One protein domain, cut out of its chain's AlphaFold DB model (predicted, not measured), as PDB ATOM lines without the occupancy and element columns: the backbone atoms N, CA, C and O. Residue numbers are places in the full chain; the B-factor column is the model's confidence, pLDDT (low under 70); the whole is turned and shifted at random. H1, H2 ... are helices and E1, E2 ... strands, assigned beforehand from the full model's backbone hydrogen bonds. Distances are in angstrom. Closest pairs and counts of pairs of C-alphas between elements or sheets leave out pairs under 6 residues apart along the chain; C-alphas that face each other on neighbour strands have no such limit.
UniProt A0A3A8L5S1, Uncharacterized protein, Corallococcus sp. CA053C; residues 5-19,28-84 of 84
ATOM      1  N   ILE A   5      27.729  66.546  50.941       71.94
ATOM      2  CA  ILE A   5      26.737  66.992  49.958       71.94
ATOM      3  C   ILE A   5      25.395  67.290  50.648       71.94
ATOM      4  O   ILE A   5      24.875  68.389  50.524       71.94
ATOM      5  N   ALA A   6      24.861  66.358  51.441       62.66
ATOM      6  CA  ALA A   6      23.520  66.462  52.023       62.66
ATOM      7  C   ALA A   6      23.440  67.356  53.272       62.66
ATOM      8  O   ALA A   6      22.362  67.843  53.598       62.66
ATOM      9  N   SER A   7      24.543  67.552  54.005       66.00
ATOM     10  CA  SER A   7      24.529  68.331  55.258       66.00
ATOM     11  C   SER A   7      25.001  69.779  55.114       66.00
ATOM     12  O   SER A   7      24.705  70.597  55.985       66.00
ATOM     13  N   ARG A   8      25.761  70.095  54.057       72.94
ATOM     14  CA  ARG A   8      26.440  71.391  53.888       72.94
ATOM     15  C   ARG A   8      26.415  71.926  52.443       72.94
ATOM     16  O   ARG A   8      26.902  73.029  52.230       72.94
ATOM     17  N   ASN A   9      25.842  71.193  51.476       84.19
ATOM     18  CA  ASN A   9      25.786  71.557  50.049       84.19
ATOM     19  C   ASN A   9      27.159  71.847  49.413       84.19
ATOM     20  O   ASN A   9      27.283  72.753  48.590       84.19
ATOM     21  N   TYR A  10      28.199  71.089  49.777       90.94
ATOM     22  CA  TYR A  10      29.493  71.218  49.103       90.94
ATOM     23  C   TYR A  10      29.507  70.497  47.753       90.94
ATOM     24  O   TYR A  10      29.114  69.334  47.655       90.94
ATOM     25  N   ARG A  11      30.061  71.166  46.739       93.25
ATOM     26  CA  ARG A  11      30.628  70.552  45.533       93.25
ATOM     27  C   ARG A  11      32.147  70.605  45.661       93.25
ATOM     28  O   ARG A  11      32.674  71.639  46.043       93.25
ATOM     29  N   TYR A  12      32.851  69.529  45.345       95.31
ATOM     30  CA  TYR A  12      34.307  69.487  45.470       95.31
ATOM     31  C   TYR A  12      34.918  68.535  44.445       95.31
ATOM     32  O   TYR A  12      34.249  67.602  43.993       95.31
ATOM     33  N   PHE A  13      36.169  68.791  44.069       96.50
ATOM     34  CA  PHE A  13      36.954  67.919  43.200       96.50
ATOM     35  C   PHE A  13      37.878  67.062  44.059       96.50
ATOM     36  O   PHE A  13      38.675  67.593  44.828       96.50
ATOM     37  N   VAL A  14      37.739  65.740  43.950       96.06
ATOM     38  CA  VAL A  14      38.580  64.777  44.666       96.06
ATOM     39  C   VAL A  14      39.757  64.409  43.776       96.06
ATOM     40  O   VAL A  14      39.552  63.856  42.695       96.06
ATOM     41  N   MET A  15      40.973  64.691  44.236       94.94
ATOM     42  CA  MET A  15      42.193  64.402  43.478       94.94
ATOM     43  C   MET A  15      42.827  63.059  43.857       94.94
ATOM     44  O   MET A  15      43.448  62.417  43.012       94.94
ATOM     45  N   ALA A  16      42.630  62.604  45.097       95.31
ATOM     46  CA  ALA A  16      43.137  61.325  45.575       95.31
ATOM     47  C   ALA A  16      42.152  60.666  46.547       95.31
ATOM     48  O   ALA A  16      41.514  61.335  47.353       95.31
ATOM     49  N   ILE A  17      42.037  59.337  46.470       92.00
ATOM     50  CA  ILE A  17      41.263  58.516  47.419       92.00
ATOM     51  C   ILE A  17      42.163  57.414  47.976       92.00
ATOM     52  O   ILE A  17      42.436  57.374  49.168       92.00
ATOM     53  N   SER A  18      42.698  56.546  47.116       90.19
ATOM     54  CA  SER A  18      43.637  55.502  47.532       90.19
ATOM     55  C   SER A  18      44.791  55.364  46.549       90.19
ATOM     56  O   SER A  18      44.610  55.566  45.350       90.19
ATOM     57  N   GLY A  19      45.968  55.006  47.067       77.44
ATOM     58  CA  GLY A  19      47.123  54.597  46.263       77.44
ATOM     59  C   GLY A  19      47.964  55.720  45.650       77.44
ATOM     60  O   GLY A  19      48.902  55.414  44.920       77.44
ATOM     61  N   HIS A  28      45.058  56.914  53.236       96.56
ATOM     62  CA  HIS A  28      44.838  56.681  51.805       96.56
ATOM     63  C   HIS A  28      45.084  55.219  51.413       96.56
ATOM     64  O   HIS A  28      44.318  54.643  50.638       96.56
ATOM     65  N   PHE A  29      46.090  54.560  51.996       95.62
ATOM     66  CA  PHE A  29      46.364  53.141  51.729       95.62
ATOM     67  C   PHE A  29      45.299  52.197  52.305       95.62
ATOM     68  O   PHE A  29      45.266  51.020  51.961       95.62
ATOM     69  N   GLN A  30      44.402  52.714  53.148       93.69
ATOM     70  CA  GLN A  30      43.276  51.980  53.724       93.69
ATOM     71  C   GLN A  30      41.935  52.351  53.066       93.69
ATOM     72  O   GLN A  30      40.902  51.810  53.451       93.69
ATOM     73  N   GLY A  31      41.927  53.291  52.109       93.50
ATOM     74  CA  GLY A  31      40.698  53.832  51.516       93.50
ATOM     75  C   GLY A  31      39.849  54.640  52.504       93.50
ATOM     76  O   GLY A  31      38.632  54.714  52.355       93.50
ATOM     77  N   ARG A  32      40.483  55.205  53.539       95.56
ATOM     78  CA  ARG A  32      39.831  55.925  54.645       95.56
ATOM     79  C   ARG A  32      40.076  57.433  54.623       95.56
ATOM     80  O   ARG A  32      39.633  58.124  55.535       95.56
ATOM     81  N   ALA A  33      40.756  57.933  53.596       96.50
ATOM     82  CA  ALA A  33      40.986  59.353  53.378       96.50
ATOM     83  C   ALA A  33      40.738  59.752  51.924       96.50
ATOM     84  O   ALA A  33      40.685  58.902  51.030       96.50
ATOM     85  N   PHE A  34      40.566  61.049  51.703       96.88
ATOM     86  CA  PHE A  34      40.584  61.647  50.379       96.88
ATOM     87  C   PHE A  34      41.163  63.064  50.430       96.88
ATOM     88  O   PHE A  34      41.013  63.759  51.439       96.88
ATOM     89  N   ASP A  35      41.711  63.492  49.293       97.94
ATOM     90  CA  ASP A  35      42.210  64.847  49.075       97.94
ATOM     91  C   ASP A  35      41.304  65.623  48.130       97.94
ATOM     92  O   ASP A  35      40.855  65.092  47.105       97.94
ATOM     93  N   VAL A  36      41.069  66.897  48.444       97.81
ATOM     94  CA  VAL A  36      40.346  67.833  47.573       97.81
ATOM     95  C   VAL A  36      41.162  69.070  47.267       97.81
ATOM     96  O   VAL A  36      41.781  69.654  48.151       97.81
ATOM     97  N   ASP A  37      41.100  69.514  46.020       97.44
ATOM     98  CA  ASP A  37      41.887  70.648  45.536       97.44
ATOM     99  C   ASP A  37      41.004  71.811  45.046       97.44
ATOM    100  O   ASP A  37      41.478  72.935  44.894       97.44
ATOM    101  N   GLU A  38      39.697  71.576  44.897       98.25
ATOM    102  CA  GLU A  38      38.667  72.564  44.588       98.25
ATOM    103  C   GLU A  38      37.435  72.340  45.473       98.25
ATOM    104  O   GLU A  38      36.932  71.220  45.595       98.25
ATOM    105  N   VAL A  39      36.903  73.422  46.044       96.88
ATOM    106  CA  VAL A  39      35.654  73.428  46.815       96.88
ATOM    107  C   VAL A  39      34.757  74.557  46.315       96.88
ATOM    108  O   VAL A  39      35.152  75.718  46.270       96.88
ATOM    109  N   ASN A  40      33.520  74.227  45.951       94.12
ATOM    110  CA  ASN A  40      32.497  75.127  45.415       94.12
ATOM    111  C   ASN A  40      32.987  75.981  44.229       94.12
ATOM    112  O   ASN A  40      32.630  77.151  44.118       94.12
ATOM    113  N   GLY A  41      33.802  75.397  43.343       95.50
ATOM    114  CA  GLY A  41      34.383  76.103  42.194       95.50
ATOM    115  C   GLY A  41      35.609  76.957  42.528       95.50
ATOM    116  O   GLY A  41      36.115  77.652  41.651       95.50
ATOM    117  N   VAL A  42      36.081  76.938  43.778       96.50
ATOM    118  CA  VAL A  42      37.264  77.681  44.224       96.50
ATOM    119  C   VAL A  42      38.416  76.709  44.435       96.50
ATOM    120  O   VAL A  42      38.342  75.837  45.302       96.50
ATOM    121  N   ARG A  43      39.489  76.876  43.655       97.94
ATOM    122  CA  ARG A  43      40.741  76.132  43.829       97.94
ATOM    123  C   ARG A  43      41.372  76.494  45.176       97.94
ATOM    124  O   ARG A  43      41.430  77.666  45.547       97.94
ATOM    125  N   ILE A  44      41.850  75.491  45.902       98.19
ATOM    126  CA  ILE A  44      42.637  75.664  47.120       98.19
ATOM    127  C   ILE A  44      44.050  76.097  46.725       98.19
ATOM    128  O   ILE A  44      44.717  75.431  45.939       98.19
ATOM    129  N   SER A  45      44.490  77.239  47.245       97.38
ATOM    130  CA  SER A  45      45.817  77.808  46.991       97.38
ATOM    131  C   SER A  45      46.233  78.665  48.188       97.38
ATOM    132  O   SER A  45      46.258  79.897  48.123       97.38
ATOM    133  N   GLY A  46      46.460  78.011  49.322       97.88
ATOM    134  CA  GLY A  46      46.714  78.660  50.601       97.88
ATOM    135  C   GLY A  46      45.484  78.783  51.503       97.88
ATOM    136  O   GLY A  46      44.370  78.353  51.181       97.88
ATOM    137  N   ASP A  47      45.715  79.356  52.684       98.31
ATOM    138  CA  ASP A  47      44.692  79.465  53.720       98.31
ATOM    139  C   ASP A  47      43.584  80.447  53.317       98.31
ATOM    140  O   ASP A  47      43.824  81.583  52.911       98.31
ATOM    141  N   SER A  48      42.338  79.996  53.435       97.75
ATOM    142  CA  SER A  48      41.152  80.741  53.027       97.75
ATOM    143  C   SER A  48      39.935  80.320  53.844       97.75
ATOM    144  O   SER A  48      39.886  79.238  54.431       97.75
ATOM    145  N   ALA A  49      38.900  81.164  53.859       96.75
ATOM    146  CA  ALA A  49      37.638  80.824  54.516       96.75
ATOM    147  C   ALA A  49      36.986  79.568  53.906       96.75
ATOM    148  O   ALA A  49      36.419  78.762  54.641       96.75
ATOM    149  N   THR A  50      37.114  79.373  52.589       96.38
ATOM    150  CA  THR A  50      36.643  78.169  51.892       96.38
ATOM    151  C   THR A  50      37.357  76.918  52.395       96.38
ATOM    152  O   THR A  50      36.686  75.955  52.768       96.38
ATOM    153  N   ALA A  51      38.695  76.950  52.468       97.75
ATOM    154  CA  ALA A  51      39.499  75.834  52.964       97.75
ATOM    155  C   ALA A  51      39.116  75.471  54.405       97.75
ATOM    156  O   ALA A  51      38.710  74.342  54.682       97.75
ATOM    157  N   ARG A  52      39.141  76.459  55.311       98.00
ATOM    158  CA  ARG A  52      38.805  76.255  56.729       98.00
ATOM    159  C   ARG A  52      37.377  75.748  56.917       98.00
ATOM    160  O   ARG A  52      37.158  74.814  57.679       98.00
ATOM    161  N   GLY A  53      36.416  76.300  56.176       96.06
ATOM    162  CA  GLY A  53      35.020  75.870  56.248       96.06
ATOM    163  C   GLY A  53      34.822  74.410  55.834       96.06
ATOM    164  O   GLY A  53      34.071  73.686  56.490       96.06
ATOM    165  N   PHE A  54      35.510  73.958  54.781       96.88
ATOM    166  CA  PHE A  54      35.465  72.558  54.356       96.88
ATOM    167  C   PHE A  54      36.140  71.631  55.374       96.88
ATOM    168  O   PHE A  54      35.568  70.608  55.749       96.88
ATOM    169  N   MET A  55      37.304  72.026  55.899       97.69
ATOM    170  CA  MET A  55      37.994  71.298  56.970       97.69
ATOM    171  C   MET A  55      37.103  71.145  58.214       97.69
ATOM    172  O   MET A  55      36.965  70.049  58.758       97.69
ATOM    173  N   ASP A  56      36.427  72.211  58.640       96.69
ATOM    174  CA  ASP A  56      35.495  72.171  59.770       96.69
ATOM    175  C   ASP A  56      34.276  71.289  59.489       96.69
ATOM    176  O   ASP A  56      33.760  70.627  60.393       96.69
ATOM    177  N   ALA A  57      33.821  71.236  58.236       95.62
ATOM    178  CA  ALA A  57      32.783  70.302  57.829       95.62
ATOM    179  C   ALA A  57      33.262  68.845  57.928       95.62
ATOM    180  O   ALA A  57      32.537  68.036  58.503       95.62
ATOM    181  N   CYS A  58      34.474  68.511  57.465       96.44
ATOM    182  CA  CYS A  58      35.055  67.175  57.656       96.44
ATOM    183  C   CYS A  58      35.113  66.795  59.147       96.44
ATOM    184  O   CYS A  58      34.625  65.728  59.529       96.44
ATOM    185  N   ARG A  59      35.604  67.696  60.013       96.19
ATOM    186  CA  ARG A  59      35.638  67.483  61.475       96.19
ATOM    187  C   ARG A  59      34.245  67.242  62.053       96.19
ATOM    188  O   ARG A  59      34.036  66.299  62.809       96.19
ATOM    189  N   ALA A  60      33.259  68.050  61.660       94.00
ATOM    190  CA  ALA A  60      31.872  67.902  62.109       94.00
ATOM    191  C   ALA A  60      31.215  66.583  61.653       94.00
ATOM    192  O   ALA A  60      30.201  66.166  62.220       94.00
ATOM    193  N   LEU A  61      31.776  65.937  60.628       92.88
ATOM    194  CA  LEU A  61      31.370  64.627  60.120       92.88
ATOM    195  C   LEU A  61      32.191  63.471  60.709       92.88
ATOM    196  O   LEU A  61      31.985  62.327  60.307       92.88
ATOM    197  N   GLY A  62      33.078  63.746  61.667       95.44
ATOM    198  CA  GLY A  62      33.838  62.734  62.398       95.44
ATOM    199  C   GLY A  62      35.188  62.372  61.787       95.44
ATOM    200  O   GLY A  62      35.729  61.338  62.165       95.44
ATOM    201  N   ALA A  63      35.727  63.178  60.866       96.75
ATOM    202  CA  ALA A  63      37.100  62.989  60.404       96.75
ATOM    203  C   ALA A  63      38.080  63.171  61.578       96.75
ATOM    204  O   ALA A  63      37.955  64.127  62.350       96.75
ATOM    205  N   ILE A  64      39.043  62.260  61.697       97.56
ATOM    206  CA  ILE A  64      40.086  62.256  62.732       97.56
ATOM    207  C   ILE A  64      41.394  62.884  62.238       97.56
ATOM    208  O   ILE A  64      42.159  63.414  63.041       97.56
ATOM    209  N   GLU A  65      41.618  62.887  60.923       97.31
ATOM    210  CA  GLU A  65      42.721  63.585  60.266       97.31
ATOM    211  C   GLU A  65      42.146  64.653  59.346       97.31
ATOM    212  O   GLU A  65      41.368  64.349  58.444       97.31
ATOM    213  N   VAL A  66      42.498  65.915  59.596       98.44
ATOM    214  CA  VAL A  66      42.088  67.035  58.746       98.44
ATOM    215  C   VAL A  66      43.253  68.001  58.600       98.44
ATOM    216  O   VAL A  66      43.530  68.784  59.520       98.44
ATOM    217  N   PHE A  67      43.914  67.949  57.447       98.50
ATOM    218  CA  PHE A  67      45.071  68.776  57.110       98.50
ATOM    219  C   PHE A  67      44.766  69.669  55.914       98.50
ATOM    220  O   PHE A  67      43.925  69.358  55.072       98.50
ATOM    221  N   GLY A  68      45.403  70.826  55.890       98.38
ATOM    222  CA  GLY A  68      45.198  71.829  54.866       98.38
ATOM    223  C   GLY A  68      46.063  73.056  55.121       98.38
ATOM    224  O   GLY A  68      46.854  73.088  56.072       98.38
ATOM    225  N   PRO A  69      45.865  74.124  54.341       98.38
ATOM    226  CA  PRO A  69      46.789  75.249  54.337       98.38
ATOM    227  C   PRO A  69      46.857  76.013  55.666       98.38
ATOM    228  O   PRO A  69      47.818  76.731  55.921       98.38
ATOM    229  N   SER A  70      45.836  75.881  56.521       98.12
ATOM    230  CA  SER A  70      45.766  76.572  57.811       98.12
ATOM    231  C   SER A  70      46.545  75.885  58.936       98.12
ATOM    232  O   SER A  70      46.796  76.516  59.958       98.12
ATOM    233  N   ASN A  71      46.843  74.584  58.823       98.19
ATOM    234  CA  ASN A  71      47.469  73.808  59.906       98.19
ATOM    235  C   ASN A  71      48.655  72.944  59.470       98.19
ATOM    236  O   ASN A  71      49.470  72.607  60.321       98.19
ATOM    237  N   ASP A  72      48.772  72.622  58.185       98.12
ATOM    238  CA  ASP A  72      49.949  71.967  57.623       98.12
ATOM    239  C   ASP A  72      50.275  72.511  56.218       98.12
ATOM    240  O   ASP A  72      50.184  71.802  55.215       98.12
ATOM    241  N   PRO A  73      50.650  73.796  56.102       97.06
ATOM    242  CA  PRO A  73      50.958  74.401  54.810       97.06
ATOM    243  C   PRO A  73      52.212  73.824  54.138       97.06
ATOM    244  O   PRO A  73      52.434  74.105  52.966       97.06
ATOM    245  N   ALA A  74      53.055  73.061  54.841       96.62
ATOM    246  CA  ALA A  74      54.243  72.456  54.243       96.62
ATOM    247  C   ALA A  74      53.892  71.248  53.358       96.62
ATOM    248  O   ALA A  74      54.535  71.051  52.330       96.62
ATOM    249  N   GLY A  75      52.884  70.463  53.754       95.25
ATOM    250  CA  GLY A  75      52.394  69.307  52.996       95.25
ATOM    251  C   GLY A  75      51.109  69.568  52.209       95.25
ATOM    252  O   GLY A  75      50.916  68.966  51.162       95.25
ATOM    253  N   HIS A  76      50.258  70.488  52.674       97.44
ATOM    254  CA  HIS A  76      48.876  70.640  52.204       97.44
ATOM    255  C   HIS A  76      48.541  72.099  51.855       97.44
ATOM    256  O   HIS A  76      47.517  72.641  52.270       97.44
ATOM    257  N   TYR A  77      49.425  72.791  51.128       98.06
ATOM    258  CA  TYR A  77      49.192  74.187  50.727       98.06
ATOM    259  C   TYR A  77      48.092  74.344  49.663       98.06
ATOM    260  O   TYR A  77      47.394  75.359  49.626       98.06
ATOM    261  N   ASP A  78      47.941  73.365  48.778       97.62
ATOM    262  CA  ASP A  78      47.105  73.431  47.576       97.62
ATOM    263  C   ASP A  78      45.976  72.389  47.553       97.62
ATOM    264  O   ASP A  78      45.271  72.262  46.552       97.62
ATOM    265  N   HIS A  79      45.775  71.665  48.652       98.06
ATOM    266  CA  HIS A  79      44.710  70.681  48.813       98.06
ATOM    267  C   HIS A  79      44.336  70.508  50.293       98.06
ATOM    268  O   HIS A  79      44.983  71.061  51.184       98.06
ATOM    269  N   LEU A  80      43.251  69.780  50.554       98.38
ATOM    270  CA  LEU A  80      42.771  69.434  51.891       98.38
ATOM    271  C   LEU A  80      42.682  67.915  52.012       98.38
ATOM    272  O   LEU A  80      41.970  67.306  51.216       98.38
ATOM    273  N   HIS A  81      43.313  67.350  53.038       98.19
ATOM    274  CA  HIS A  81      43.210  65.936  53.412       98.19
ATOM    275  C   HIS A  81      42.121  65.763  54.466       98.19
ATOM    276  O   HIS A  81      42.148  66.442  55.499       98.19
ATOM    277  N   CYS A  82      41.184  64.841  54.244       97.62
ATOM    278  CA  CYS A  82      40.213  64.411  55.252       97.62
ATOM    279  C   CYS A  82      40.235  62.882  55.397       97.62
ATOM    280  O   CYS A  82      39.953  62.175  54.431       97.62
ATOM    281  N   GLY A  83      40.497  62.377  56.607       96.69
ATOM    282  CA  GLY A  83      40.519  60.948  56.940       96.69
ATOM    283  C   GLY A  83      39.654  60.578  58.152       96.69
ATOM    284  O   GLY A  83      39.574  61.347  59.113       96.69
ATOM    285  N   TRP A  84      39.012  59.404  58.112       95.44
ATOM    286  CA  TRP A  84      38.078  58.877  59.130       95.44
ATOM    287  C   TRP A  84      38.561  57.573  59.750       95.44
ATOM    288  O   TRP A  84      38.987  56.671  59.000       95.44
TER     289      TRP A  84
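This is residues 5 to 19 and 28 to 84 of the 84 residues of an uncharacterized protein of Corallococcus sp. CA053C (UniProt A0A3A8L5S1). A twisted sheet of four strands has one helix, H2, packed along one face, while the short helix H1 lies off to one side at the printed part's beginning. Residues 68 to 79 loop between E3 and E4. The 72 printed residues run H1, E1, E2, H2, E3, E4; the sheet, E1 - E2 - E4 - E3, is antiparallel. The class is mixed, with under half of the residues in named elements. The whole is compact, radius of gyration of the C-alphas 11.0 A, spanning 31 by 29 by 18 A.

Inner strands E2, residues 33 to 39, and E4, residues 80 to 83, are antiparallel, with N 36 and O 80 2.9 A apart. Edge strand E1, residues 12 to 16, pairs with E2 through N 15 and O 35, 2.9 A. Edge strand E3, residues 65 to 67, forms a hairpin with E4, with N 83 and O 65 2.8 A apart. H2, residues 49 to 60, is on the sheet at a height of 8.5 A, in two layers, helix over sheet, and runs along the strands at 0 degrees to E4 on the local plane. Its closest C-alphas to E3 are Met 55 and Val 66, 6.2 A. E2, H2 and E3 form a split strand-helix-strand unit, two same-way strands with E4 between, its crossover right-handed. H1, residues 5 to 8, is not on the sheet; it is close to H2 but not clearly touching, C-alphas 8 and 57 being 7.5 A apart. Every O i to N i+4 pair of H2 is within hydrogen-bond range; H1 is too short for one.

H1 begins at C-alpha 5 (26.737, 66.992, 49.958) and E4 ends at C-alpha 83 (40.519, 60.948, 56.940). E2 is 16.4 A long, H2 16.1 A and E1 12.0 A.

The C-alphas farthest apart, Ala 6 and Ala 74, are 31.4 A apart. Residues 20 to 27 are not printed; C-alphas 19 and 28 are 6.3 A apart across the cut. The link from E3 to E4 is long. Residues 6 to 7 are under 70 in pLDDT.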